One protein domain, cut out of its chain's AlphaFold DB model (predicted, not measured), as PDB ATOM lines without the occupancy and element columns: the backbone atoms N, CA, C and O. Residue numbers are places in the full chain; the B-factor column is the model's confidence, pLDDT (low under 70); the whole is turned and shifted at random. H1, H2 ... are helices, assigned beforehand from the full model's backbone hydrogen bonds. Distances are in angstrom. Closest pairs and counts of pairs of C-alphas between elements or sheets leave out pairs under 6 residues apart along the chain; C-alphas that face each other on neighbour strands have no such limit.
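AT A GLANCE: This is residues 7 to 197 of the 472 residues of an uncharacterized protein of Streptosporangium minutum (UniProt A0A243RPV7). Six helices run along one axis as an up-and-down bundle, each against the one before it, with H7 in the middle, H5 and H6 on one side of it and H4, H3 and H1 on the other. The short H2 runs crosswise, and residues 90 to 101 lead round the last residues of H6 to H5. You have 191 printed residues with seven named helices, H1 to H7, and no named strand: all helix, compact, radius of gyration of the C-alphas 17.9 A, spans 58 by 37 by 27 A.

HOW THE PARTS SIT: Start at H1, residues 7 to 20; it touches residues 55 to 70 of H3, residues 41 to 72, opposite ways at a shallow tilt of 18 degrees, closest at C-alphas Ala 12 and Ala 66, 5.6 A. H2, residues 25 to 35, only just touches residues 174 to 178 of H7, residues 166 to 196, with 3 pairs of C-alphas within 8 A, the closest Thr 35 and Ala 174, 5.7 A. H3 forms a hairpin with H4, residues 76 to 89; the closest C-alphas, Leu 62 and Gly 81, are 4.9 A apart. The hub H7 touches five helices, among them H4, H5, residues 102 to 129, and H6, residues 133 to 158; the closest C-alphas are Cys 83 and Ser 186, 4.8 A, Ala 118 and Ala 195, 5.0 A, and Val 142 and Val 191, 5.3 A. In H1, H2 and H7 every O i to N i+4 pair is within hydrogen-bond range; H3 has 24 of 28, H4 7 of 10, H5 22 of 24, H6 20 of 22.

IN THESE COORDINATES: Find C-alpha 7 at (203.407, 171.618, 166.306), where H1 begins. H3 spans 46.1 A, with a kink of 32 degrees near residue 62, H5 41.4 A, H6 37.4 A and H7 45.0 A, to C-alpha 196 at (206.709, 190.632, 164.323).

THE WHOLE: The farthest C-alphas, Asp 128 and Ser 165, are 58.8 A apart. The printed part has no cut; the link from H4 to H5 is long. Mean pLDDT of the printed part is 70.9; 68 residues are under 70, among them 84 to 111.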
ATOM      1  N   ILE A   7     202.873 170.817 167.415       56.34
ATOM      2  CA  ILE A   7     203.407 171.618 166.306       56.34
ATOM      3  C   ILE A   7     204.769 172.246 166.648       56.34
ATOM      4  O   ILE A   7     205.646 172.266 165.790       56.34
ATOM      5  N   PHE A   8     204.988 172.708 167.883       61.47
ATOM      6  CA  PHE A   8     206.274 173.262 168.321       61.47
ATOM      7  C   PHE A   8     207.336 172.186 168.501       61.47
ATOM      8  O   PHE A   8     208.478 172.404 168.108       61.47
ATOM      9  N   TRP A   9     206.967 171.009 169.009       63.34
ATOM     10  CA  TRP A   9     207.878 169.865 169.051       63.34
ATOM     11  C   TRP A   9     208.243 169.383 167.656       63.34
ATOM     12  O   TRP A   9     209.416 169.154 167.386       63.34
ATOM     13  N   VAL A  10     207.274 169.290 166.747       68.75
ATOM     14  CA  VAL A  10     207.525 168.950 165.344       68.75
ATOM     15  C   VAL A  10     208.412 170.013 164.700       68.75
ATOM     16  O   VAL A  10     209.402 169.657 164.074       68.75
ATOM     17  N   ALA A  11     208.144 171.304 164.907       67.50
ATOM     18  CA  ALA A  11     208.990 172.380 164.396       67.50
ATOM     19  C   ALA A  11     210.409 172.322 164.983       67.50
ATOM     20  O   ALA A  11     211.380 172.424 164.236       67.50
ATOM     21  N   ALA A  12     210.558 172.096 166.289       66.31
ATOM     22  CA  ALA A  12     211.845 171.957 166.959       66.31
ATOM     23  C   ALA A  12     212.615 170.724 166.463       66.31
ATOM     24  O   ALA A  12     213.793 170.837 166.134       66.31
ATOM     25  N   VAL A  13     211.954 169.570 166.335       72.19
ATOM     26  CA  VAL A  13     212.539 168.322 165.824       72.19
ATOM     27  C   VAL A  13     212.924 168.469 164.358       72.19
ATOM     28  O   VAL A  13     214.050 168.145 164.005       72.19
ATOM     29  N   VAL A  14     212.056 169.022 163.509       71.25
ATOM     30  CA  VAL A  14     212.365 169.300 162.096       71.25
ATOM     31  C   VAL A  14     213.546 170.258 161.986       71.25
ATOM     32  O   VAL A  14     214.442 170.030 161.179       71.25
ATOM     33  N   THR A  15     213.600 171.287 162.831       68.94
ATOM     34  CA  THR A  15     214.711 172.244 162.849       68.94
ATOM     35  C   THR A  15     216.006 171.557 163.296       68.94
ATOM     36  O   THR A  15     217.015 171.636 162.603       68.94
ATOM     37  N   VAL A  16     215.999 170.787 164.386       70.56
ATOM     38  CA  VAL A  16     217.179 170.035 164.853       70.56
ATOM     39  C   VAL A  16     217.627 168.995 163.822       70.56
ATOM     40  O   VAL A  16     218.821 168.904 163.538       70.56
ATOM     41  N   LEU A  17     216.701 168.264 163.197       69.50
ATOM     42  CA  LEU A  17     216.996 167.305 162.132       69.50
ATOM     43  C   LEU A  17     217.576 167.999 160.898       69.50
ATOM     44  O   LEU A  17     218.570 167.528 160.354       69.50
ATOM     45  N   ALA A  18     217.042 169.158 160.504       65.69
ATOM     46  CA  ALA A  18     217.587 169.969 159.418       65.69
ATOM     47  C   ALA A  18     219.011 170.469 159.723       65.69
ATOM     48  O   ALA A  18     219.851 170.538 158.819       65.69
ATOM     49  N   ALA A  19     219.317 170.783 160.989       65.12
ATOM     50  CA  ALA A  19     220.684 171.055 161.440       65.12
ATOM     51  C   ALA A  19     221.540 169.784 161.509       65.12
ATOM     52  O   ALA A  19     222.756 169.859 161.363       65.12
ATOM     53  N   ALA A  20     220.944 168.612 161.700       66.06
ATOM     54  CA  ALA A  20     221.643 167.337 161.714       66.06
ATOM     55  C   ALA A  20     221.900 166.769 160.309       66.06
ATOM     56  O   ALA A  20     222.669 165.818 160.203       66.06
ATOM     57  N   VAL A  21     221.348 167.337 159.231       70.44
ATOM     58  CA  VAL A  21     221.637 166.868 157.865       70.44
ATOM     59  C   VAL A  21     223.134 167.047 157.555       70.44
ATOM     60  O   VAL A  21     223.669 168.150 157.742       70.44
ATOM     61  N   PRO A  22     223.837 165.989 157.099       71.94
ATOM     62  CA  PRO A  22     225.241 166.082 156.719       71.94
ATOM     63  C   PRO A  22     225.443 167.057 155.554       71.94
ATOM     64  O   PRO A  22     224.514 167.413 154.829       71.94
ATOM     65  N   VAL A  23     226.678 167.522 155.376       69.94
ATOM     66  CA  VAL A  23     227.027 168.374 154.236       69.94
ATOM     67  C   VAL A  23     226.874 167.540 152.963       69.94
ATOM     68  O   VAL A  23     227.624 166.595 152.751       69.94
ATOM     69  N   THR A  24     225.865 167.852 152.152       76.06
ATOM     70  CA  THR A  24     225.602 167.151 150.891       76.06
ATOM     71  C   THR A  24     226.466 167.715 149.769       76.06
ATOM     72  O   THR A  24     226.827 168.896 149.791       76.06
ATOM     73  N   GLY A  25     226.750 166.890 148.755       72.31
ATOM     74  CA  GLY A  25     227.447 167.333 147.543       72.31
ATOM     75  C   GLY A  25     226.767 168.549 146.913       72.31
ATOM     76  O   GLY A  25     227.423 169.545 146.650       72.31
ATOM     77  N   GLU A  26     225.435 168.539 146.829       78.62
ATOM     78  CA  GLU A  26     224.639 169.649 146.296       78.62
ATOM     79  C   GLU A  26     224.848 170.980 147.048       78.62
ATOM     80  O   GLU A  26     224.924 172.042 146.429       78.62
ATOM     81  N   ARG A  27     224.980 170.953 148.385       72.69
ATOM     82  CA  ARG A  27     225.280 172.166 149.172       72.69
ATOM     83  C   ARG A  27     226.668 172.715 148.858       72.69
ATOM     84  O   ARG A  27     226.822 173.932 148.785       72.69
ATOM     85  N   LEU A  28     227.653 171.835 148.673       75.38
ATOM     86  CA  LEU A  28     229.006 172.229 148.284       75.38
ATOM     87  C   LEU A  28     229.025 172.795 146.862       75.38
ATOM     88  O   LEU A  28     229.654 173.826 146.646       75.38
ATOM     89  N   THR A  29     228.274 172.202 145.929       77.56
ATOM     90  CA  THR A  29     228.131 172.721 144.561       77.56
ATOM     91  C   THR A  29     227.496 174.110 144.568       77.56
ATOM     92  O   THR A  29     228.044 175.028 143.976       77.56
ATOM     93  N   ARG A  30     226.394 174.316 145.306       79.69
ATOM     94  CA  ARG A  30     225.762 175.645 145.417       79.69
ATOM     95  C   ARG A  30     226.696 176.681 146.035       79.69
ATOM     96  O   ARG A  30     226.711 177.821 145.582       79.69
ATOM     97  N   PHE A  31     227.465 176.308 147.058       78.88
ATOM     98  CA  PHE A  31     228.468 177.194 147.648       78.88
ATOM     99  C   PHE A  31     229.547 177.573 146.627       78.88
ATOM    100  O   PHE A  31     229.814 178.761 146.454       78.88
ATOM    101  N   ALA A  32     230.104 176.586 145.920       80.88
ATOM    102  CA  ALA A  32     231.087 176.783 144.860       80.88
ATOM    103  C   ALA A  32     230.567 177.749 143.784       80.88
ATOM    104  O   ALA A  32     231.219 178.744 143.489       80.88
ATOM    105  N   THR A  33     229.344 177.533 143.289       82.50
ATOM    106  CA  THR A  33     228.711 178.397 142.280       82.50
ATOM    107  C   THR A  33     228.451 179.817 142.792       82.50
ATOM    108  O   THR A  33     228.677 180.781 142.073       82.50
ATOM    109  N   LEU A  34     227.989 179.982 144.036       77.44
ATOM    110  CA  LEU A  34     227.640 181.301 144.595       77.44
ATOM    111  C   LEU A  34     228.849 182.129 145.053       77.44
ATOM    112  O   LEU A  34     228.705 183.327 145.326       77.44
ATOM    113  N   THR A  35     230.008 181.491 145.202       76.94
ATOM    114  CA  THR A  35     231.262 182.133 145.623       76.94
ATOM    115  C   THR A  35     232.333 182.135 144.539       76.94
ATOM    116  O   THR A  35     233.407 182.677 144.783       76.94
ATOM    117  N   ASP A  36     232.024 181.573 143.365       82.19
ATOM    118  CA  ASP A  36     232.949 181.370 142.245       82.19
ATOM    119  C   ASP A  36     234.231 180.612 142.652       82.19
ATOM    120  O   ASP A  36     235.336 180.877 142.184       82.19
ATOM    121  N   LEU A  37     234.094 179.673 143.598       85.00
ATOM    122  CA  LEU A  37     235.202 178.876 144.119       85.00
ATOM    123  C   LEU A  37     235.237 177.508 143.433       85.00
ATOM    124  O   LEU A  37     234.335 176.692 143.618       85.00
ATOM    125  N   SER A  38     236.327 177.197 142.732       82.06
ATOM    126  CA  SER A  38     236.618 175.830 142.297       82.06
ATOM    127  C   SER A  38     237.047 174.973 143.495       82.06
ATOM    128  O   SER A  38     238.096 175.214 144.103       82.06
ATOM    129  N   VAL A  39     236.242 173.970 143.850       77.31
ATOM    130  CA  VAL A  39     236.556 173.043 144.948       77.31
ATOM    131  C   VAL A  39     237.588 172.023 144.459       77.31
ATOM    132  O   VAL A  39     237.279 171.168 143.633       77.31
ATOM    133  N   THR A  40     238.815 172.122 144.964       79.56
ATOM    134  CA  THR A  40     239.941 171.219 144.685       79.56
ATOM    135  C   THR A  40     240.195 170.308 145.886       79.56
ATOM    136  O   THR A  40     239.748 170.579 147.001       79.56
ATOM    137  N   ALA A  41     240.952 169.222 145.704       77.44
ATOM    138  CA  ALA A  41     241.331 168.348 146.819       77.44
ATOM    139  C   ALA A  41     242.092 169.101 147.935       77.44
ATOM    140  O   ALA A  41     241.978 168.740 149.106       77.44
ATOM    141  N   ALA A  42     242.814 170.173 147.582       74.12
ATOM    142  CA  ALA A  42     243.591 170.991 148.509       74.12
ATOM    143  C   ALA A  42     242.720 171.888 149.408       74.12
ATOM    144  O   ALA A  42     243.062 172.096 150.570       74.12
ATOM    145  N   ASN A  43     241.584 172.389 148.909       79.06
ATOM    146  CA  ASN A  43     240.713 173.304 149.657       79.06
ATOM    147  C   ASN A  43     239.404 172.664 150.162       79.06
ATOM    148  O   ASN A  43     238.760 173.206 151.066       79.06
ATOM    149  N   ALA A  44     239.032 171.485 149.650       76.44
ATOM    150  CA  ALA A  44     237.793 170.796 150.006       76.44
ATOM    151  C   ALA A  44     237.674 170.553 151.515       76.44
ATOM    152  O   ALA A  44     236.609 170.775 152.091       76.44
ATOM    153  N   ARG A  45     238.771 170.160 152.175       76.31
ATOM    154  CA  ARG A  45     238.786 169.913 153.623       76.31
ATOM    155  C   ARG A  45     238.425 171.166 154.421       76.31
ATOM    156  O   ARG A  45     237.570 171.093 155.293       76.31
ATOM    157  N   GLN A  46     238.989 172.320 154.067       77.69
ATOM    158  CA  GLN A  46     238.714 173.597 154.732       77.69
ATOM    159  C   GLN A  46     237.245 174.027 154.568       77.69
ATOM    160  O   GLN A  46     236.615 174.481 155.525       77.69
ATOM    161  N   VAL A  47     236.671 173.839 153.374       76.31
ATOM    162  CA  VAL A  47     235.253 174.132 153.103       76.31
ATOM    163  C   VAL A  47     234.337 173.177 153.878       76.31
ATOM    164  O   VAL A  47     233.373 173.616 154.512       76.31
ATOM    165  N   ILE A  48     234.649 171.878 153.886       76.00
ATOM    166  CA  ILE A  48     233.897 170.859 154.632       76.00
ATOM    167  C   ILE A  48     233.957 171.141 156.138       76.00
ATOM    168  O   ILE A  48     232.909 171.157 156.786       76.00
ATOM    169  N   ASP A  49     235.137 171.438 156.683       75.56
ATOM    170  CA  ASP A  49     235.339 171.758 158.099       75.56
ATOM    171  C   ASP A  49     234.585 173.035 158.496       75.56
ATOM    172  O   ASP A  49     233.974 173.098 159.568       75.56
ATOM    173  N   HIS A  50     234.529 174.037 157.612       77.50
ATOM    174  CA  HIS A  50     233.731 175.240 157.837       77.50
ATOM    175  C   HIS A  50     232.233 174.921 157.993       77.50
ATOM    176  O   HIS A  50     231.606 175.383 158.959       77.50
ATOM    177  N   PHE A  51     231.661 174.124 157.083       75.75
ATOM    178  CA  PHE A  51     230.252 173.720 157.142       75.75
ATOM    179  C   PHE A  51     229.965 172.754 158.295       75.75
ATOM    180  O   PHE A  51     228.928 172.882 158.949       75.75
ATOM    181  N   ALA A  52     230.885 171.836 158.597       73.12
ATOM    182  CA  ALA A  52     230.803 170.956 159.757       73.12
ATOM    183  C   ALA A  52     230.827 171.761 161.068       73.12
ATOM    184  O   ALA A  52     230.038 171.495 161.976       73.12
ATOM    185  N   GLY A  53     231.650 172.810 161.139       71.75
ATOM    186  CA  GLY A  53     231.679 173.757 162.248       71.75
ATOM    187  C   GLY A  53     230.361 174.518 162.402       71.75
ATOM    188  O   GLY A  53     229.806 174.560 163.499       71.75
ATOM    189  N   LEU A  54     229.808 175.071 161.312       73.00
ATOM    190  CA  LEU A  54     228.489 175.725 161.336       73.00
ATOM    191  C   LEU A  54     227.387 174.768 161.797       73.00
ATOM    192  O   LEU A  54     226.531 175.153 162.589       73.00
ATOM    193  N   ARG A  55     227.425 173.518 161.329       76.25
ATOM    194  CA  ARG A  55     226.497 172.460 161.731       76.25
ATOM    195  C   ARG A  55     226.591 172.179 163.228       76.25
ATOM    196  O   ARG A  55     225.575 172.203 163.916       76.25
ATOM    197  N   ARG A  56     227.807 171.968 163.743       74.81
ATOM    198  CA  ARG A  56     228.060 171.699 165.165       74.81
ATOM    199  C   ARG A  56     227.541 172.832 166.045       74.81
ATOM    200  O   ARG A  56     226.843 172.572 167.017       74.81
ATOM    201  N   TRP A  57     227.824 174.079 165.678       72.69
ATOM    202  CA  TRP A  57     227.333 175.232 166.427       72.69
ATOM    203  C   TRP A  57     225.815 175.399 166.331       72.69
ATOM    204  O   TRP A  57     225.197 175.709 167.345       72.69
ATOM    205  N   ARG A  58     225.198 175.142 165.167       76.38
ATOM    206  CA  ARG A  58     223.729 175.121 165.022       76.38
ATOM    207  C   ARG A  58     223.083 174.093 165.925       76.38
ATOM    208  O   ARG A  58     222.114 174.424 166.593       76.38
ATOM    209  N   LEU A  59     223.646 172.893 166.004       74.94
ATOM    210  CA  LEU A  59     223.161 171.875 166.930       74.94
ATOM    211  C   LEU A  59     223.277 172.352 168.383       74.94
ATOM    212  O   LEU A  59     222.283 172.306 169.094       74.94
ATOM    213  N   ILE A  60     224.422 172.903 168.800       75.25
ATOM    214  CA  ILE A  60     224.601 173.434 170.165       75.25
ATOM    215  C   ILE A  60     223.582 174.546 170.472       75.25
ATOM    216  O   ILE A  60     222.904 174.506 171.496       75.25
ATOM    217  N   ALA A  61     223.422 175.525 169.583       74.12
ATOM    218  CA  ALA A  61     222.481 176.620 169.802       74.12
ATOM    219  C   ALA A  61     221.025 176.127 169.846       74.12
ATOM    220  O   ALA A  61     220.265 176.533 170.724       74.12
ATOM    221  N   LEU A  62     220.648 175.197 168.963       77.12
ATOM    222  CA  LEU A  62     219.312 174.598 168.943       77.12
ATOM    223  C   LEU A  62     219.047 173.693 170.146       77.12
ATOM    224  O   LEU A  62     217.909 173.643 170.592       77.12
ATOM    225  N   THR A  63     220.063 173.033 170.720       77.69
ATOM    226  CA  THR A  63     219.874 172.240 171.951       77.69
ATOM    227  C   THR A  63     219.440 173.088 173.141       77.69
ATOM    228  O   THR A  63     218.754 172.578 174.017       77.69
ATOM    229  N   VAL A  64     219.784 174.379 173.157       74.88
ATOM    230  CA  VAL A  64     219.331 175.330 174.184       74.88
ATOM    231  C   VAL A  64     218.033 176.015 173.752       74.88
ATOM    232  O   VAL A  64     217.085 176.116 174.526       74.88
ATOM    233  N   ALA A  65     217.961 176.448 172.494       76.12
ATOM    234  CA  ALA A  65     216.826 177.190 171.962       76.12
ATOM    235  C   ALA A  65     215.540 176.365 171.822       76.12
ATOM    236  O   ALA A  65     214.463 176.912 172.026       76.12
ATOM    237  N   ALA A  66     215.624 175.072 171.492       72.81
ATOM    238  CA  ALA A  66     214.447 174.216 171.359       72.81
ATOM    239  C   ALA A  66     213.711 174.018 172.699       72.81
ATOM    240  O   ALA A  66     212.508 174.263 172.729       72.81
ATOM    241  N   PRO A  67     214.385 173.689 173.822       73.06
ATOM    242  CA  PRO A  67     213.747 173.689 175.137       73.06
ATOM    243  C   PRO A  67     213.141 175.040 175.520       73.06
ATOM    244  O   PRO A  67     212.040 175.068 176.056       73.06
ATOM    245  N   LEU A  68     213.825 176.153 175.227       70.31
ATOM    246  CA  LEU A  68     213.329 177.507 175.505       70.31
ATOM    247  C   LEU A  68     212.077 177.842 174.689       70.31
ATOM    248  O   LEU A  68     211.099 178.316 175.262       70.31
ATOM    249  N   ALA A  69     212.074 177.543 173.389       71.12
ATOM    250  CA  ALA A  69     210.914 177.710 172.517       71.12
ATOM    251  C   ALA A  69     209.728 176.861 172.988       71.12
ATOM    252  O   ALA A  69     208.608 177.348 173.052       71.12
ATOM    253  N   CYS A  70     209.991 175.612 173.377       68.88
ATOM    254  CA  CYS A  70     208.993 174.721 173.953       68.88
ATOM    255  C   CYS A  70     208.464 175.239 175.302       68.88
ATOM    256  O   CYS A  70     207.270 175.187 175.550       68.88
ATOM    257  N   PHE A  71     209.327 175.743 176.186       70.00
ATOM    258  CA  PHE A  71     208.924 176.207 177.518       70.00
ATOM    259  C   PHE A  71     208.117 177.511 177.478       70.00
ATOM    260  O   PHE A  71     207.268 177.740 178.337       70.00
ATOM    261  N   THR A  72     208.408 178.373 176.505       66.38
ATOM    262  CA  THR A  72     207.787 179.698 176.360       66.38
ATOM    263  C   THR A  72     206.653 179.735 175.337       66.38
ATOM    264  O   THR A  72     205.998 180.766 175.221       66.38
ATOM    265  N   ASP A  73     206.414 178.633 174.614       67.50
ATOM    266  CA  ASP A  73     205.509 178.552 173.458       67.50
ATOM    267  C   ASP A  73     205.786 179.637 172.394       67.50
ATOM    268  O   ASP A  73     204.880 180.114 171.705       67.50
ATOM    269  N   ASP A  74     207.057 180.032 172.250       72.31
ATOM    270  CA  ASP A  74     207.471 181.134 171.386       72.31
ATOM    271  C   ASP A  74     208.434 180.668 170.273       72.31
ATOM    272  O   ASP A  74     209.580 180.274 170.543       72.31
ATOM    273  N   PRO A  75     208.013 180.720 168.989       72.69
ATOM    274  CA  PRO A  75     208.837 180.271 167.870       72.69
ATOM    275  C   PRO A  75     210.047 181.178 167.633       72.69
ATOM    276  O   PRO A  75     210.987 180.769 166.943       72.69
ATOM    277  N   PHE A  76     210.061 182.380 168.219       78.94
ATOM    278  CA  PHE A  76     211.192 183.293 168.154       78.94
ATOM    279  C   PHE A  76     212.488 182.624 168.609       78.94
ATOM    280  O   PHE A  76     213.519 182.779 167.952       78.94
ATOM    281  N   TYR A  77     212.449 181.816 169.673       77.31
ATOM    282  CA  TYR A  77     213.653 181.169 170.186       77.31
ATOM    283  C   TYR A  77     214.229 180.139 169.208       77.31
ATOM    284  O   TYR A  77     215.449 180.027 169.130       77.31
ATOM    285  N   LEU A  78     213.415 179.453 168.392       77.75
ATOM    286  CA  LEU A  78     213.923 178.564 167.334       77.75
ATOM    287  C   LEU A  78     214.617 179.350 166.219       77.75
ATOM    288  O   LEU A  78     215.701 178.961 165.779       77.75
ATOM    289  N   VAL A  79     214.029 180.477 165.797       78.44
ATOM    290  CA  VAL A  79     214.647 181.379 164.811       78.44
ATOM    291  C   VAL A  79     215.959 181.937 165.361       78.44
ATOM    292  O   VAL A  79     216.978 181.911 164.666       78.44
ATOM    293  N   LEU A  80     215.959 182.362 166.626       77.19
ATOM    294  CA  LEU A  80     217.141 182.820 167.342       77.19
ATOM    295  C   LEU A  80     218.206 181.721 167.388       77.19
ATOM    296  O   LEU A  80     219.316 181.953 166.936       77.19
ATOM    297  N   GLY A  81     217.884 180.511 167.845       75.12
ATOM    298  CA  GLY A  81     218.831 179.393 167.913       75.12
ATOM    299  C   GLY A  81     219.420 179.013 166.553       75.12
ATOM    300  O   GLY A  81     220.616 178.739 166.448       75.12
ATOM    301  N   TRP A  82     218.611 179.054 165.494       78.31
ATOM    302  CA  TRP A  82     219.056 178.759 164.133       78.31
ATOM    303  C   TRP A  82     220.007 179.824 163.572       78.31
ATOM    304  O   TRP A  82     221.030 179.506 162.955       78.31
ATOM    305  N   CYS A  83     219.668 181.096 163.787       78.00
ATOM    306  CA  CYS A  83     220.320 182.235 163.147       78.00
ATOM    307  C   CYS A  83     221.476 182.811 163.981       78.00
ATOM    308  O   CYS A  83     222.455 183.317 163.428       78.00
ATOM    309  N   ALA A  84     221.419 182.693 165.308       68.12
ATOM    310  CA  ALA A  84     222.392 183.278 166.227       68.12
ATOM    311  C   ALA A  84     223.786 182.652 166.109       68.12
ATOM    312  O   ALA A  84     224.778 183.271 166.474       68.12
ATOM    313  N   VAL A  85     223.889 181.448 165.547       67.38
ATOM    314  CA  VAL A  85     225.159 180.739 165.326       67.38
ATOM    315  C   VAL A  85     226.098 181.527 164.429       67.38
ATOM    316  O   VAL A  85     227.291 181.612 164.712       67.38
ATOM    317  N   SER A  86     225.552 182.117 163.366       64.75
ATOM    318  CA  SER A  86     226.322 182.976 162.474       64.75
ATOM    319  C   SER A  86     226.848 184.192 163.229       64.75
ATOM    320  O   SER A  86     227.979 184.585 163.000       64.75
ATOM    321  N   VAL A  87     226.060 184.727 164.169       59.91
ATOM    322  CA  VAL A  87     226.382 185.922 164.959       59.91
ATOM    323  C   VAL A  87     227.425 185.626 166.040       59.91
ATOM    324  O   VAL A  87     228.442 186.300 166.106       59.91
ATOM    325  N   PHE A  88     227.237 184.593 166.861       60.06
ATOM    326  CA  PHE A  88     228.092 184.343 168.028       60.06
ATOM    327  C   PHE A  88     229.417 183.645 167.717       60.06
ATOM    328  O   PHE A  88     230.388 183.862 168.445       60.06
ATOM    329  N   ARG A  89     229.489 182.834 166.650       63.59
ATOM    330  CA  ARG A  89     230.732 182.151 166.252       63.59
ATOM    331  C   ARG A  89     231.869 183.145 166.001       63.59
ATOM    332  O   ARG A  89     233.016 182.840 166.313       63.59
ATOM    333  N   ASP A  90     231.549 184.324 165.475       61.25
ATOM    334  CA  ASP A  90     232.543 185.303 165.031       61.25
ATOM    335  C   ASP A  90     232.691 186.519 165.974       61.25
ATOM    336  O   ASP A  90     233.572 187.351 165.775       61.25
ATOM    337  N   VAL A  91     231.905 186.606 167.058       54.84
ATOM    338  CA  VAL A  91     232.043 187.656 168.097       54.84
ATOM    339  C   VAL A  91     233.192 187.369 169.074       54.84
ATOM    340  O   VAL A  91     233.721 188.289 169.697       54.84
ATOM    341  N   ARG A  92     233.638 186.113 169.200       52.00
ATOM    342  CA  ARG A  92     234.771 185.761 170.067       52.00
ATOM    343  C   ARG A  92     236.096 186.100 169.384       52.00
ATOM    344  O   ARG A  92     236.635 185.250 168.686       52.00
ATOM    345  N   LEU A  93     236.559 187.338 169.590       40.97
ATOM    346  CA  LEU A  93     237.951 187.830 169.684       40.97
ATOM    347  C   LEU A  93     238.010 189.293 169.194       40.97
ATOM    348  O   LEU A  93     237.551 189.563 168.087       40.97
ATOM    349  N   PRO A  94     238.562 190.243 169.973       38.12
ATOM    350  CA  PRO A  94     238.781 191.604 169.497       38.12
ATOM    351  C   PRO A  94     239.948 191.622 168.500       38.12
ATOM    352  O   PRO A  94     241.054 191.203 168.835       38.12
ATOM    353  N   ALA A  95     239.713 192.115 167.285       43.81
ATOM    354  CA  ALA A  95     240.762 192.367 166.299       43.81
ATOM    355  C   ALA A  95     240.625 193.792 165.720       43.81
ATOM    356  O   ALA A  95     239.501 194.285 165.576       43.81
ATOM    357  N   PRO A  96     241.743 194.484 165.428       40.91
ATOM    358  CA  PRO A  96     241.727 195.863 164.948       40.91
ATOM    359  C   PRO A  96     241.199 195.991 163.511       40.91
ATOM    360  O   PRO A  96     241.164 195.043 162.731       40.91
ATOM    361  N   VAL A  97     240.736 197.200 163.195       40.53
ATOM    362  CA  VAL A  97     239.871 197.541 162.057       40.53
ATOM    363  C   VAL A  97     240.569 197.352 160.703       40.53
ATOM    364  O   VAL A  97     241.620 197.934 160.463       40.53
ATOM    365  N   SER A  98     239.921 196.629 159.784       41.91
ATOM    366  CA  SER A  98     240.230 196.646 158.347       41.91
ATOM    367  C   SER A  98     238.952 196.841 157.523       41.91
ATOM    368  O   SER A  98     237.861 196.423 157.926       41.91
ATOM    369  N   HIS A  99     239.078 197.528 156.386       44.03
ATOM    370  CA  HIS A  99     237.969 197.896 155.508       44.03
ATOM    371  C   HIS A  99     237.365 196.662 154.811       44.03
ATOM    372  O   HIS A  99     238.027 195.945 154.062       44.03
ATOM    373  N   ALA A 100     236.073 196.423 155.053       44.16
ATOM    374  CA  ALA A 100     235.311 195.358 154.408       44.16
ATOM    375  C   ALA A 100     235.096 195.656 152.910       44.16
ATOM    376  O   ALA A 100     234.729 196.771 152.547       44.16
ATOM    377  N   HIS A 101     235.306 194.646 152.061       51.88
ATOM    378  CA  HIS A 101     235.131 194.711 150.604       51.88
ATOM    379  C   HIS A 101     233.660 194.919 150.164       51.88
ATOM    380  O   HIS A 101     232.727 194.490 150.849       51.88
ATOM    381  N   ASP A 102     233.480 195.524 148.981       51.94
ATOM    382  CA  ASP A 102     232.232 196.086 148.417       51.94
ATOM    383  C   ASP A 102     231.045 195.112 148.202       51.94
ATOM    384  O   ASP A 102     229.888 195.540 148.181       51.94
ATOM    385  N   ASP A 103     231.263 193.794 148.136       55.16
ATOM    386  CA  ASP A 103     230.216 192.809 147.786       55.16
ATOM    387  C   ASP A 103     229.118 192.603 148.853       55.16
ATOM    388  O   ASP A 103     228.089 191.969 148.593       55.16
ATOM    389  N   ALA A 104     229.305 193.106 150.078       58.09
ATOM    390  CA  ALA A 104     228.334 192.968 151.169       58.09
ATOM    391  C   ALA A 104     227.316 194.126 151.248       58.09
ATOM    392  O   ALA A 104     226.447 194.127 152.125       58.09
ATOM    393  N   ARG A 105     227.394 195.114 150.343       67.50
ATOM    394  CA  ARG A 105     226.610 196.361 150.411       67.50
ATOM    395  C   ARG A 105     225.096 196.139 150.362       67.50
ATOM    396  O   ARG A 105     224.371 196.759 151.137       67.50
ATOM    397  N   ILE A 106     224.627 195.216 149.518       67.06
ATOM    398  CA  ILE A 106     223.197 194.885 149.373       67.06
ATOM    399  C   ILE A 106     222.649 194.274 150.671       67.06
ATOM    400  O   ILE A 106     221.602 194.684 151.169       67.06
ATOM    401  N   TYR A 107     223.395 193.348 151.276       61.59
ATOM    402  CA  TYR A 107     223.001 192.682 152.521       61.59
ATOM    403  C   TYR A 107     223.070 193.617 153.730       61.59
ATOM    404  O   TYR A 107     222.214 193.551 154.610       61.59
ATOM    405  N   ARG A 108     224.032 194.548 153.743       67.75
ATOM    406  CA  ARG A 108     224.079 195.644 154.716       67.75
ATOM    407  C   ARG A 108     222.866 196.571 154.579       67.75
ATOM    408  O   ARG A 108     222.338 197.014 155.594       67.75
ATOM    409  N   GLY A 109     222.410 196.838 153.355       65.69
ATOM    410  CA  GLY A 109     221.172 197.576 153.092       65.69
ATOM    411  C   GLY A 109     219.934 196.851 153.630       65.69
ATOM    412  O   GLY A 109     219.163 197.443 154.380       65.69
ATOM    413  N   ALA A 110     219.789 195.556 153.330       66.19
ATOM    414  CA  ALA A 110     218.699 194.722 153.850       66.19
ATOM    415  C   ALA A 110     218.679 194.675 155.390       66.19
ATOM    416  O   ALA A 110     217.619 194.779 156.002       66.19
ATOM    417  N   TRP A 111     219.858 194.602 156.011       67.19
ATOM    418  CA  TRP A 111     220.022 194.673 157.460       67.19
ATOM    419  C   TRP A 111     219.534 195.997 158.054       67.19
ATOM    420  O   TRP A 111     218.764 195.993 159.013       67.19
ATOM    421  N   LEU A 112     219.940 197.131 157.476       72.19
ATOM    422  CA  LEU A 112     219.511 198.451 157.947       72.19
ATOM    423  C   LEU A 112     217.998 198.653 157.781       72.19
ATOM    424  O   LEU A 112     217.357 199.198 158.678       72.19
ATOM    425  N   LEU A 113     217.419 198.171 156.676       68.62
ATOM    426  CA  LEU A 113     215.972 198.206 156.448       68.62
ATOM    427  C   LEU A 113     215.210 197.327 157.446       68.62
ATOM    428  O   LEU A 113     214.215 197.773 158.012       68.62
ATOM    429  N   GLY A 114     215.691 196.108 157.706       64.81
ATOM    430  CA  GLY A 114     215.097 195.215 158.704       64.81
ATOM    431  C   GLY A 114     215.144 195.797 160.116       64.81
ATOM    432  O   GLY A 114     214.165 195.705 160.854       64.81
ATOM    433  N   LEU A 115     216.246 196.465 160.467       70.31
ATOM    434  CA  LEU A 115     216.398 197.162 161.742       70.31
ATOM    435  C   LEU A 115     215.447 198.361 161.852       70.31
ATOM    436  O   LEU A 115     214.786 198.517 162.875       70.31
ATOM    437  N   GLY A 116     215.302 199.152 160.784       65.75
ATOM    438  CA  GLY A 116     214.313 200.231 160.718       65.75
ATOM    439  C   GLY A 116     212.876 199.727 160.899       65.75
ATOM    440  O   GLY A 116     212.136 200.258 161.724       65.75
ATOM    441  N   GLY A 117     212.502 198.654 160.194       67.75
ATOM    442  CA  GLY A 117     211.180 198.031 160.319       67.75
ATOM    443  C   GLY A 117     210.898 197.499 161.726       67.75
ATOM    444  O   GLY A 117     209.805 197.701 162.252       67.75
ATOM    445  N   ALA A 118     211.891 196.884 162.373       67.06
ATOM    446  CA  ALA A 118     211.753 196.378 163.736       67.06
ATOM    447  C   ALA A 118     211.602 197.486 164.785       67.06
ATOM    448  O   ALA A 118     210.829 197.322 165.727       67.06
ATOM    449  N   VAL A 119     212.286 198.622 164.617       73.19
ATOM    450  CA  VAL A 119     212.120 199.787 165.503       73.19
ATOM    451  C   VAL A 119     210.705 200.357 165.389       73.19
ATOM    452  O   VAL A 119     210.073 200.618 166.411       73.19
ATOM    453  N   VAL A 120     210.177 200.494 164.167       70.06
ATOM    454  CA  VAL A 120     208.810 200.997 163.939       70.06
ATOM    455  C   VAL A 120     207.766 200.033 164.512       70.06
ATOM    456  O   VAL A 120     206.891 200.460 165.265       70.06
ATOM    457  N   ALA A 121     207.877 198.735 164.216       64.50
ATOM    458  CA  ALA A 121     206.957 197.718 164.727       64.50
ATOM    459  C   ALA A 121     207.021 197.593 166.259       64.50
ATOM    460  O   ALA A 121     205.985 197.537 166.917       64.50
ATOM    461  N   GLY A 122     208.223 197.627 166.843       61.47
ATOM    462  CA  GLY A 122     208.413 197.614 168.292       61.47
ATOM    463  C   GLY A 122     207.819 198.849 168.977       61.47
ATOM    464  O   GLY A 122     207.129 198.712 169.984       61.47
ATOM    465  N   GLY A 123     208.019 200.044 168.410       65.94
ATOM    466  CA  GLY A 123     207.421 201.284 168.915       65.94
ATOM    467  C   GLY A 123     205.890 201.269 168.866       65.94
ATOM    468  O   GLY A 123     205.236 201.639 169.842       65.94
ATOM    469  N   TYR A 124     205.312 200.768 167.771       62.28
ATOM    470  CA  TYR A 124     203.865 200.589 167.633       62.28
ATOM    471  C   TYR A 124     203.308 199.596 168.668       62.28
ATOM    472  O   TYR A 124     202.357 199.898 169.383       62.28
ATOM    473  N   LEU A 125     203.941 198.429 168.826       60.31
ATOM    474  CA  LEU A 125     203.484 197.402 169.769       60.31
ATOM    475  C   LEU A 125     203.606 197.833 171.240       60.31
ATOM    476  O   LEU A 125     202.766 197.460 172.059       60.31
ATOM    477  N   LEU A 126     204.632 198.616 171.586       63.41
ATOM    478  CA  LEU A 126     204.813 199.141 172.944       63.41
ATOM    479  C   LEU A 126     203.806 200.249 173.286       63.41
ATOM    480  O   LEU A 126     203.393 200.339 174.440       63.41
ATOM    481  N   THR A 127     203.403 201.061 172.304       65.75
ATOM    482  CA  THR A 127     202.432 202.154 172.499       65.75
ATOM    483  C   THR A 127     200.982 201.663 172.540       65.75
ATOM    484  O   THR A 127     200.205 202.183 173.334       65.75
ATOM    485  N   ASP A 128     200.630 200.640 171.756       55.88
ATOM    486  CA  ASP A 128     199.251 200.133 171.636       55.88
ATOM    487  C   ASP A 128     198.903 199.046 172.675       55.88
ATOM    488  O   ASP A 128     197.764 198.931 173.121       55.88
ATOM    489  N   GLN A 129     199.878 198.233 173.100       59.12
ATOM    490  CA  GLN A 129     199.596 197.002 173.858       59.12
ATOM    491  C   GLN A 129     200.362 196.865 175.185       59.12
ATOM    492  O   GLN A 129     200.295 195.805 175.813       59.12
ATOM    493  N   GLY A 130     201.101 197.894 175.610       65.19
ATOM    494  CA  GLY A 130     201.811 197.931 176.891       65.19
ATOM    495  C   GLY A 130     203.061 197.039 176.992       65.19
ATOM    496  O   GLY A 130     203.362 196.199 176.135       65.19
ATOM    497  N   VAL A 131     203.820 197.237 178.075       71.75
ATOM    498  CA  VAL A 131     205.111 196.576 178.327       71.75
ATOM    499  C   VAL A 131     204.907 195.285 179.125       71.75
ATOM    500  O   VAL A 131     204.439 195.321 180.260       71.75
ATOM    501  N   THR A 132     205.302 194.140 178.561       73.06
ATOM    502  CA  THR A 132     205.340 192.847 179.270       73.06
ATOM    503  C   THR A 132     206.781 192.331 179.391       73.06
ATOM    504  O   THR A 132     207.613 192.659 178.539       73.06
ATOM    505  N   PRO A 133     207.111 191.489 180.394       71.44
ATOM    506  CA  PRO A 133     208.461 190.935 180.554       71.44
ATOM    507  C   PRO A 133     208.971 190.171 179.321       71.44
ATOM    508  O   PRO A 133     210.142 190.282 178.971       71.44
ATOM    509  N   ALA A 134     208.091 189.450 178.617       68.62
ATOM    510  CA  ALA A 134     208.442 188.732 177.389       68.62
ATOM    511  C   ALA A 134     208.792 189.690 176.234       68.62
ATOM    512  O   ALA A 134     209.775 189.484 175.524       68.62
ATOM    513  N   ARG A 135     208.050 190.797 176.090       71.44
ATOM    514  CA  ARG A 135     208.358 191.835 175.093       71.44
ATOM    515  C   ARG A 135     209.653 192.574 175.411       71.44
ATOM    516  O   ARG A 135     210.412 192.875 174.496       71.44
ATOM    517  N   LEU A 136     209.931 192.819 176.693       73.31
ATOM    518  CA  LEU A 136     211.220 193.362 177.127       73.31
ATOM    519  C   LEU A 136     212.366 192.407 176.781       73.31
ATOM    520  O   LEU A 136     213.380 192.853 176.251       73.31
ATOM    521  N   ALA A 137     212.195 191.101 177.004       73.94
ATOM    522  CA  ALA A 137     213.194 190.104 176.627       73.94
ATOM    523  C   ALA A 137     213.451 190.091 175.108       73.94
ATOM    524  O   ALA A 137     214.608 190.130 174.691       73.94
ATOM    525  N   HIS A 138     212.404 190.118 174.275       74.69
ATOM    526  CA  HIS A 138     212.557 190.239 172.819       74.69
ATOM    527  C   HIS A 138     213.270 191.527 172.410       74.69
ATOM    528  O   HIS A 138     214.207 191.470 171.616       74.69
ATOM    529  N   ALA A 139     212.898 192.671 172.989       74.19
ATOM    530  CA  ALA A 139     213.544 193.947 172.701       74.19
ATOM    531  C   ALA A 139     215.043 193.923 173.050       74.19
ATOM    532  O   ALA A 139     215.873 194.331 172.238       74.19
ATOM    533  N   VAL A 140     215.409 193.376 174.215       78.44
ATOM    534  CA  VAL A 140     216.814 193.218 174.627       78.44
ATOM    535  C   VAL A 140     217.576 192.313 173.658       78.44
ATOM    536  O   VAL A 140     218.695 192.644 173.266       78.44
ATOM    537  N   ILE A 141     216.976 191.203 173.220       77.44
ATOM    538  CA  ILE A 141     217.605 190.286 172.259       77.44
ATOM    539  C   ILE A 141     217.794 190.966 170.896       77.44
ATOM    540  O   ILE A 141     218.870 190.859 170.308       77.44
ATOM    541  N   VAL A 142     216.797 191.710 170.411       78.62
ATOM    542  CA  VAL A 142     216.886 192.485 169.163       78.62
ATOM    543  C   VAL A 142     218.020 193.512 169.242       78.62
ATOM    544  O   VAL A 142     218.826 193.589 168.316       78.62
ATOM    545  N   ILE A 143     218.149 194.240 170.357       77.50
ATOM    546  CA  ILE A 143     219.238 195.207 170.583       77.50
ATOM    547  C   ILE A 143     220.604 194.507 170.624       77.50
ATOM    548  O   ILE A 143     221.558 194.961 169.988       77.50
ATOM    549  N   ALA A 144     220.710 193.377 171.328       79.06
ATOM    550  CA  ALA A 144     221.952 192.615 171.411       79.06
ATOM    551  C   ALA A 144     222.401 192.114 170.028       79.06
ATOM    552  O   ALA A 144     223.574 192.237 169.674       79.06
ATOM    553  N   VAL A 145     221.472 191.608 169.211       78.81
ATOM    554  CA  VAL A 145     221.754 191.170 167.834       78.81
ATOM    555  C   VAL A 145     222.102 192.356 166.936       78.81
ATOM    556  O   VAL A 145     223.041 192.262 166.143       78.81
ATOM    557  N   ALA A 146     221.417 193.491 167.108       79.56
ATOM    558  CA  ALA A 146     221.717 194.735 166.408       79.56
ATOM    559  C   ALA A 146     223.166 195.201 166.619       79.56
ATOM    560  O   ALA A 146     223.819 195.640 165.670       79.56
ATOM    561  N   ALA A 147     223.689 195.051 167.838       77.94
ATOM    562  CA  ALA A 147     225.074 195.373 168.167       77.94
ATOM    563  C   ALA A 147     226.069 194.284 167.719       77.94
ATOM    564  O   ALA A 147     227.162 194.591 167.239       77.94
ATOM    565  N   ALA A 148     225.698 193.008 167.851       77.25
ATOM    566  CA  ALA A 148     226.593 191.884 167.596       77.25
ATOM    567  C   ALA A 148     226.889 191.658 166.105       77.25
ATOM    568  O   ALA A 148     228.014 191.296 165.765       77.25
ATOM    569  N   VAL A 149     225.929 191.898 165.201       78.94
ATOM    570  CA  VAL A 149     226.118 191.665 163.753       78.94
ATOM    571  C   VAL A 149     227.228 192.551 163.158       78.94
ATOM    572  O   VAL A 149     228.138 192.004 162.531       78.94
ATOM    573  N   PRO A 150     227.255 193.884 163.376       75.38
ATOM    574  CA  PRO A 150     228.367 194.723 162.925       75.38
ATOM    575  C   PRO A 150     229.723 194.324 163.524       75.38
ATOM    576  O   PRO A 150     230.733 194.385 162.825       75.38
ATOM    577  N   LEU A 151     229.755 193.907 164.796       76.62
ATOM    578  CA  LEU A 151     230.981 193.458 165.468       76.62
ATOM    579  C   LEU A 151     231.510 192.146 164.871       76.62
ATOM    580  O   LEU A 151     232.690 192.055 164.547       76.62
ATOM    581  N   ALA A 152     230.636 191.165 164.637       77.00
ATOM    582  CA  ALA A 152     230.988 189.889 164.017       77.00
ATOM    583  C   ALA A 152     231.559 190.072 162.601       77.00
ATOM    584  O   ALA A 152     232.574 189.473 162.248       77.00
ATOM    585  N   VAL A 153     230.943 190.947 161.796       78.19
ATOM    586  CA  VAL A 153     231.425 191.256 160.440       78.19
ATOM    587  C   VAL A 153     232.801 191.926 160.479       78.19
ATOM    588  O   VAL A 153     233.662 191.596 159.663       78.19
ATOM    589  N   ARG A 154     233.045 192.824 161.444       76.44
ATOM    590  CA  ARG A 154     234.369 193.437 161.641       76.44
ATOM    591  C   ARG A 154     235.425 192.395 162.000       76.44
ATOM    592  O   ARG A 154     236.476 192.371 161.368       76.44
ATOM    593  N   ASN A 155     235.128 191.504 162.942       74.56
ATOM    594  CA  ASN A 155     236.054 190.446 163.347       74.56
ATOM    595  C   ASN A 155     236.380 189.489 162.193       74.56
ATOM    596  O   ASN A 155     237.526 189.075 162.046       74.56
ATOM    597  N   LEU A 156     235.399 189.165 161.340       75.00
ATOM    598  CA  LEU A 156     235.627 188.368 160.131       75.00
ATOM    599  C   LEU A 156     236.558 189.055 159.130       75.00
ATOM    600  O   LEU A 156     237.402 188.389 158.532       75.00
ATOM    601  N   ALA A 157     236.403 190.368 158.940       72.19
ATOM    602  CA  ALA A 157     237.259 191.148 158.051       72.19
ATOM    603  C   ALA A 157     238.690 191.293 158.598       72.19
ATOM    604  O   ALA A 157     239.639 191.324 157.821       72.19
ATOM    605  N   ALA A 158     238.841 191.340 159.923       68.62
ATOM    606  CA  ALA A 158     240.114 191.541 160.609       68.62
ATOM    607  C   ALA A 158     240.939 190.256 160.829       68.62
ATOM    608  O   ALA A 158     242.062 190.336 161.329       68.62
ATOM    609  N   ARG A 159     240.425 189.064 160.481       70.38
ATOM    610  CA  ARG A 159     241.203 187.820 160.609       70.38
ATOM    611  C   ARG A 159     242.432 187.862 159.686       70.38
ATOM    612  O   ARG A 159     242.262 188.129 158.492       70.38
ATOM    613  N   PRO A 160     243.641 187.541 160.177       67.88
ATOM    614  CA  PRO A 160     244.825 187.464 159.326       67.88
ATOM    615  C   PRO A 160     244.608 186.438 158.206       67.88
ATOM    616  O   PRO A 160     243.891 185.447 158.388       67.88
ATOM    617  N   ALA A 161     245.138 186.714 157.015       65.06
ATOM    618  CA  ALA A 161     245.126 185.743 155.927       65.06
ATOM    619  C   ALA A 161     246.078 184.586 156.289       65.06
ATOM    620  O   ALA A 161     247.150 184.854 156.832       65.06
ATOM    621  N   PRO A 162     245.697 183.318 156.060       61.66
ATOM    622  CA  PRO A 162     246.594 182.196 156.313       61.66
ATOM    623  C   PRO A 162     247.820 182.265 155.388       61.66
ATOM    624  O   PRO A 162     247.674 182.538 154.200       61.66
ATOM    625  N   GLU A 163     249.017 181.980 155.913       65.62
ATOM    626  CA  GLU A 163     250.270 181.829 155.142       65.62
ATOM    627  C   GLU A 163     250.303 180.486 154.385       65.62
ATOM    628  O   GLU A 163     251.204 179.666 154.546       65.62
ATOM    629  N   ALA A 164     249.259 180.205 153.608       62.91
ATOM    630  CA  ALA A 164     249.061 178.933 152.924       62.91
ATOM    631  C   ALA A 164     248.897 179.138 151.406       62.91
ATOM    632  O   ALA A 164     248.816 180.265 150.922       62.91
ATOM    633  N   SER A 165     248.897 178.041 150.640       73.81
ATOM    634  CA  SER A 165     248.849 178.065 149.169       73.81
ATOM    635  C   SER A 165     247.679 178.894 148.618       73.81
ATOM    636  O   SER A 165     246.627 178.995 149.257       73.81
ATOM    637  N   ASP A 166     247.825 179.441 147.405       79.06
ATOM    638  CA  ASP A 166     246.817 180.291 146.743       79.06
ATOM    639  C   ASP A 166     245.389 179.716 146.799       79.06
ATOM    640  O   ASP A 166     244.422 180.447 147.035       79.06
ATOM    641  N   ASP A 167     245.247 178.395 146.664       74.69
ATOM    642  CA  ASP A 167     243.966 177.681 146.731       74.69
ATOM    643  C   ASP A 167     243.269 177.792 148.097       74.69
ATOM    644  O   ASP A 167     242.044 177.933 148.167       74.69
ATOM    645  N   THR A 168     244.032 177.750 149.190       76.25
ATOM    646  CA  THR A 168     243.506 177.874 150.562       76.25
ATOM    647  C   THR A 168     243.160 179.321 150.909       76.25
ATOM    648  O   THR A 168     242.155 179.584 151.574       76.25
ATOM    649  N   THR A 169     243.922 180.277 150.372       79.50
ATOM    650  CA  THR A 169     243.658 181.714 150.507       79.50
ATOM    651  C   THR A 169     242.363 182.106 149.789       79.50
ATOM    652  O   THR A 169     241.531 182.823 150.352       79.50
ATOM    653  N   ARG A 170     242.125 181.572 148.580       80.81
ATOM    654  CA  ARG A 170     240.859 181.767 147.847       80.81
ATOM    655  C   ARG A 170     239.667 181.155 148.578       80.81
ATOM    656  O   ARG A 170     238.626 181.804 148.694       80.81
ATOM    657  N   ALA A 171     239.817 179.942 149.111       80.75
ATOM    658  CA  ALA A 171     238.759 179.283 149.870       80.75
ATOM    659  C   ALA A 171     238.409 180.040 151.159       80.75
ATOM    660  O   ALA A 171     237.231 180.239 151.452       80.75
ATOM    661  N   GLU A 172     239.409 180.533 151.891       81.56
ATOM    662  CA  GLU A 172     239.204 181.352 153.087       81.56
ATOM    663  C   GLU A 172     238.460 182.656 152.765       81.56
ATOM    664  O   GLU A 172     237.522 183.042 153.466       81.56
ATOM    665  N   LEU A 173     238.817 183.321 151.666       80.88
ATOM    666  CA  LEU A 173     238.163 184.554 151.235       80.88
ATOM    667  C   LEU A 173     236.699 184.311 150.818       80.88
ATOM    668  O   LEU A 173     235.809 185.070 151.218       80.88
ATOM    669  N   ALA A 174     236.428 183.218 150.099       80.88
ATOM    670  CA  ALA A 174     235.073 182.770 149.765       80.88
ATOM    671  C   ALA A 174     234.243 182.458 151.025       80.88
ATOM    672  O   ALA A 174     233.103 182.916 151.158       80.88
ATOM    673  N   ILE A 175     234.838 181.756 151.997       81.50
ATOM    674  CA  ILE A 175     234.231 181.454 153.298       81.50
ATOM    675  C   ILE A 175     233.896 182.740 154.065       81.50
ATOM    676  O   ILE A 175     232.795 182.857 154.612       81.50
ATOM    677  N   ARG A 176     234.796 183.730 154.091       82.06
ATOM    678  CA  ARG A 176     234.566 185.025 154.760       82.06
ATOM    679  C   ARG A 176     233.421 185.800 154.124       82.06
ATOM    680  O   ARG A 176     232.527 186.253 154.840       82.06
ATOM    681  N   ARG A 177     233.403 185.907 152.789       79.88
ATOM    682  CA  ARG A 177     232.311 186.564 152.047       79.88
ATOM    683  C   ARG A 177     230.972 185.890 152.328       79.88
ATOM    684  O   ARG A 177     229.992 186.563 152.647       79.88
ATOM    685  N   TRP A 178     230.935 184.562 152.274       79.62
ATOM    686  CA  TRP A 178     229.736 183.785 152.576       79.62
ATOM    687  C   TRP A 178     229.265 183.958 154.027       79.62
ATOM    688  O   TRP A 178     228.071 184.139 154.283       79.62
ATOM    689  N   SER A 179     230.201 183.965 154.978       79.44
ATOM    690  CA  SER A 179     229.914 184.153 156.405       79.44
ATOM    691  C   SER A 179     229.342 185.545 156.679       79.44
ATOM    692  O   SER A 179     228.330 185.656 157.368       79.44
ATOM    693  N   ALA A 180     229.899 186.591 156.059       77.44
ATOM    694  CA  ALA A 180     229.392 187.960 156.165       77.44
ATOM    695  C   ALA A 180     227.970 188.112 155.592       77.44
ATOM    696  O   ALA A 180     227.110 188.727 156.224       77.44
ATOM    697  N   ARG A 181     227.679 187.507 154.430       79.44
ATOM    698  CA  ARG A 181     226.316 187.483 153.860       79.44
ATOM    699  C   ARG A 181     225.333 186.780 154.795       79.44
ATOM    700  O   ARG A 181     224.262 187.307 155.091       79.44
ATOM    701  N   THR A 182     225.724 185.609 155.295       79.00
ATOM    702  CA  THR A 182     224.895 184.807 156.203       79.00
ATOM    703  C   THR A 182     224.636 185.548 157.516       79.00
ATOM    704  O   THR A 182     223.522 185.510 158.020       79.00
ATOM    705  N   LEU A 183     225.623 186.275 158.042       78.38
ATOM    706  CA  LEU A 183     225.495 187.121 159.231       78.38
ATOM    707  C   LEU A 183     224.410 188.191 159.093       78.38
ATOM    708  O   LEU A 183     223.550 188.295 159.964       78.38
ATOM    709  N   TYR A 184     224.428 188.956 158.000       76.81
ATOM    710  CA  TYR A 184     223.428 190.000 157.763       76.81
ATOM    711  C   TYR A 184     222.022 189.424 157.579       76.81
ATOM    712  O   TYR A 184     221.068 189.951 158.151       76.81
ATOM    713  N   LEU A 185     221.882 188.324 156.833       77.88
ATOM    714  CA  LEU A 185     220.588 187.664 156.633       77.88
ATOM    715  C   LEU A 185     220.041 187.074 157.939       77.88
ATOM    716  O   LEU A 185     218.887 187.318 158.284       77.88
ATOM    717  N   SER A 186     220.880 186.360 158.693       76.50
ATOM    718  CA  SER A 186     220.530 185.797 160.001       76.50
ATOM    719  C   SER A 186     220.144 186.887 160.998       76.50
ATOM    720  O   SER A 186     219.128 186.762 161.675       76.50
ATOM    721  N   GLY A 187     220.914 187.976 161.065       76.31
ATOM    722  CA  GLY A 187     220.581 189.131 161.893       76.31
ATOM    723  C   GLY A 187     219.219 189.711 161.525       76.31
ATOM    724  O   GLY A 187     218.376 189.899 162.398       76.31
ATOM    725  N   THR A 188     218.988 189.951 160.233       76.62
ATOM    726  CA  THR A 188     217.728 190.516 159.722       76.62
ATOM    727  C   THR A 188     216.538 189.633 160.091       76.62
ATOM    728  O   THR A 188     215.530 190.140 160.576       76.62
ATOM    729  N   ALA A 189     216.670 188.314 159.922       77.81
ATOM    730  CA  ALA A 189     215.634 187.357 160.293       77.81
ATOM    731  C   ALA A 189     215.315 187.420 161.792       77.81
ATOM    732  O   ALA A 189     214.148 187.510 162.154       77.81
ATOM    733  N   ILE A 190     216.331 187.453 162.664       76.69
ATOM    734  CA  ILE A 190     216.117 187.551 164.114       76.69
ATOM    735  C   ILE A 190     215.419 188.864 164.479       76.69
ATOM    736  O   ILE A 190     214.465 188.856 165.251       76.69
ATOM    737  N   VAL A 191     215.872 189.987 163.924       77.88
ATOM    738  CA  VAL A 191     215.332 191.317 164.236       77.88
ATOM    739  C   VAL A 191     213.876 191.452 163.778       77.88
ATOM    740  O   VAL A 191     213.035 191.908 164.550       77.88
ATOM    741  N   LEU A 192     213.547 190.976 162.572       75.75
ATOM    742  CA  LEU A 192     212.168 190.951 162.078       75.75
ATOM    743  C   LEU A 192     211.292 189.982 162.873       75.75
ATOM    744  O   LEU A 192     210.180 190.338 163.244       75.75
ATOM    745  N   SER A 193     211.783 188.780 163.182       73.50
ATOM    746  CA  SER A 193     211.034 187.817 163.991       73.50
ATOM    747  C   SER A 193     210.777 188.337 165.404       73.50
ATOM    748  O   SER A 193     209.660 188.205 165.879       73.50
ATOM    749  N   GLY A 194     211.747 188.985 166.051       70.19
ATOM    750  CA  GLY A 194     211.557 189.563 167.387       70.19
ATOM    751  C   GLY A 194     210.578 190.741 167.416       70.19
ATOM    752  O   GLY A 194     209.943 190.978 168.439       70.19
ATOM    753  N   ALA A 195     210.433 191.459 166.298       68.56
ATOM    754  CA  ALA A 195     209.496 192.573 166.168       68.56
ATOM    755  C   ALA A 195     208.087 192.151 165.715       68.56
ATOM    756  O   ALA A 195     207.116 192.816 166.063       68.56
ATOM    757  N   LEU A 196     207.971 191.076 164.927       65.69
ATOM    758  CA  LEU A 196     206.709 190.632 164.323       65.69
ATOM    759  C   LEU A 196     206.051 189.466 165.069       65.69
ATOM    760  O   LEU A 196     204.834 189.311 164.996       65.69
ATOM    761  N   LEU A 197     206.825 188.637 165.775       63.81
ATOM    762  CA  LEU A 197     206.277 187.571 166.607       63.81
ATOM    763  C   LEU A 197     205.877 188.168 167.955       63.81
ATOM    764  O   LEU A 197     206.709 188.471 168.812       63.81
TER     765      LEU A 197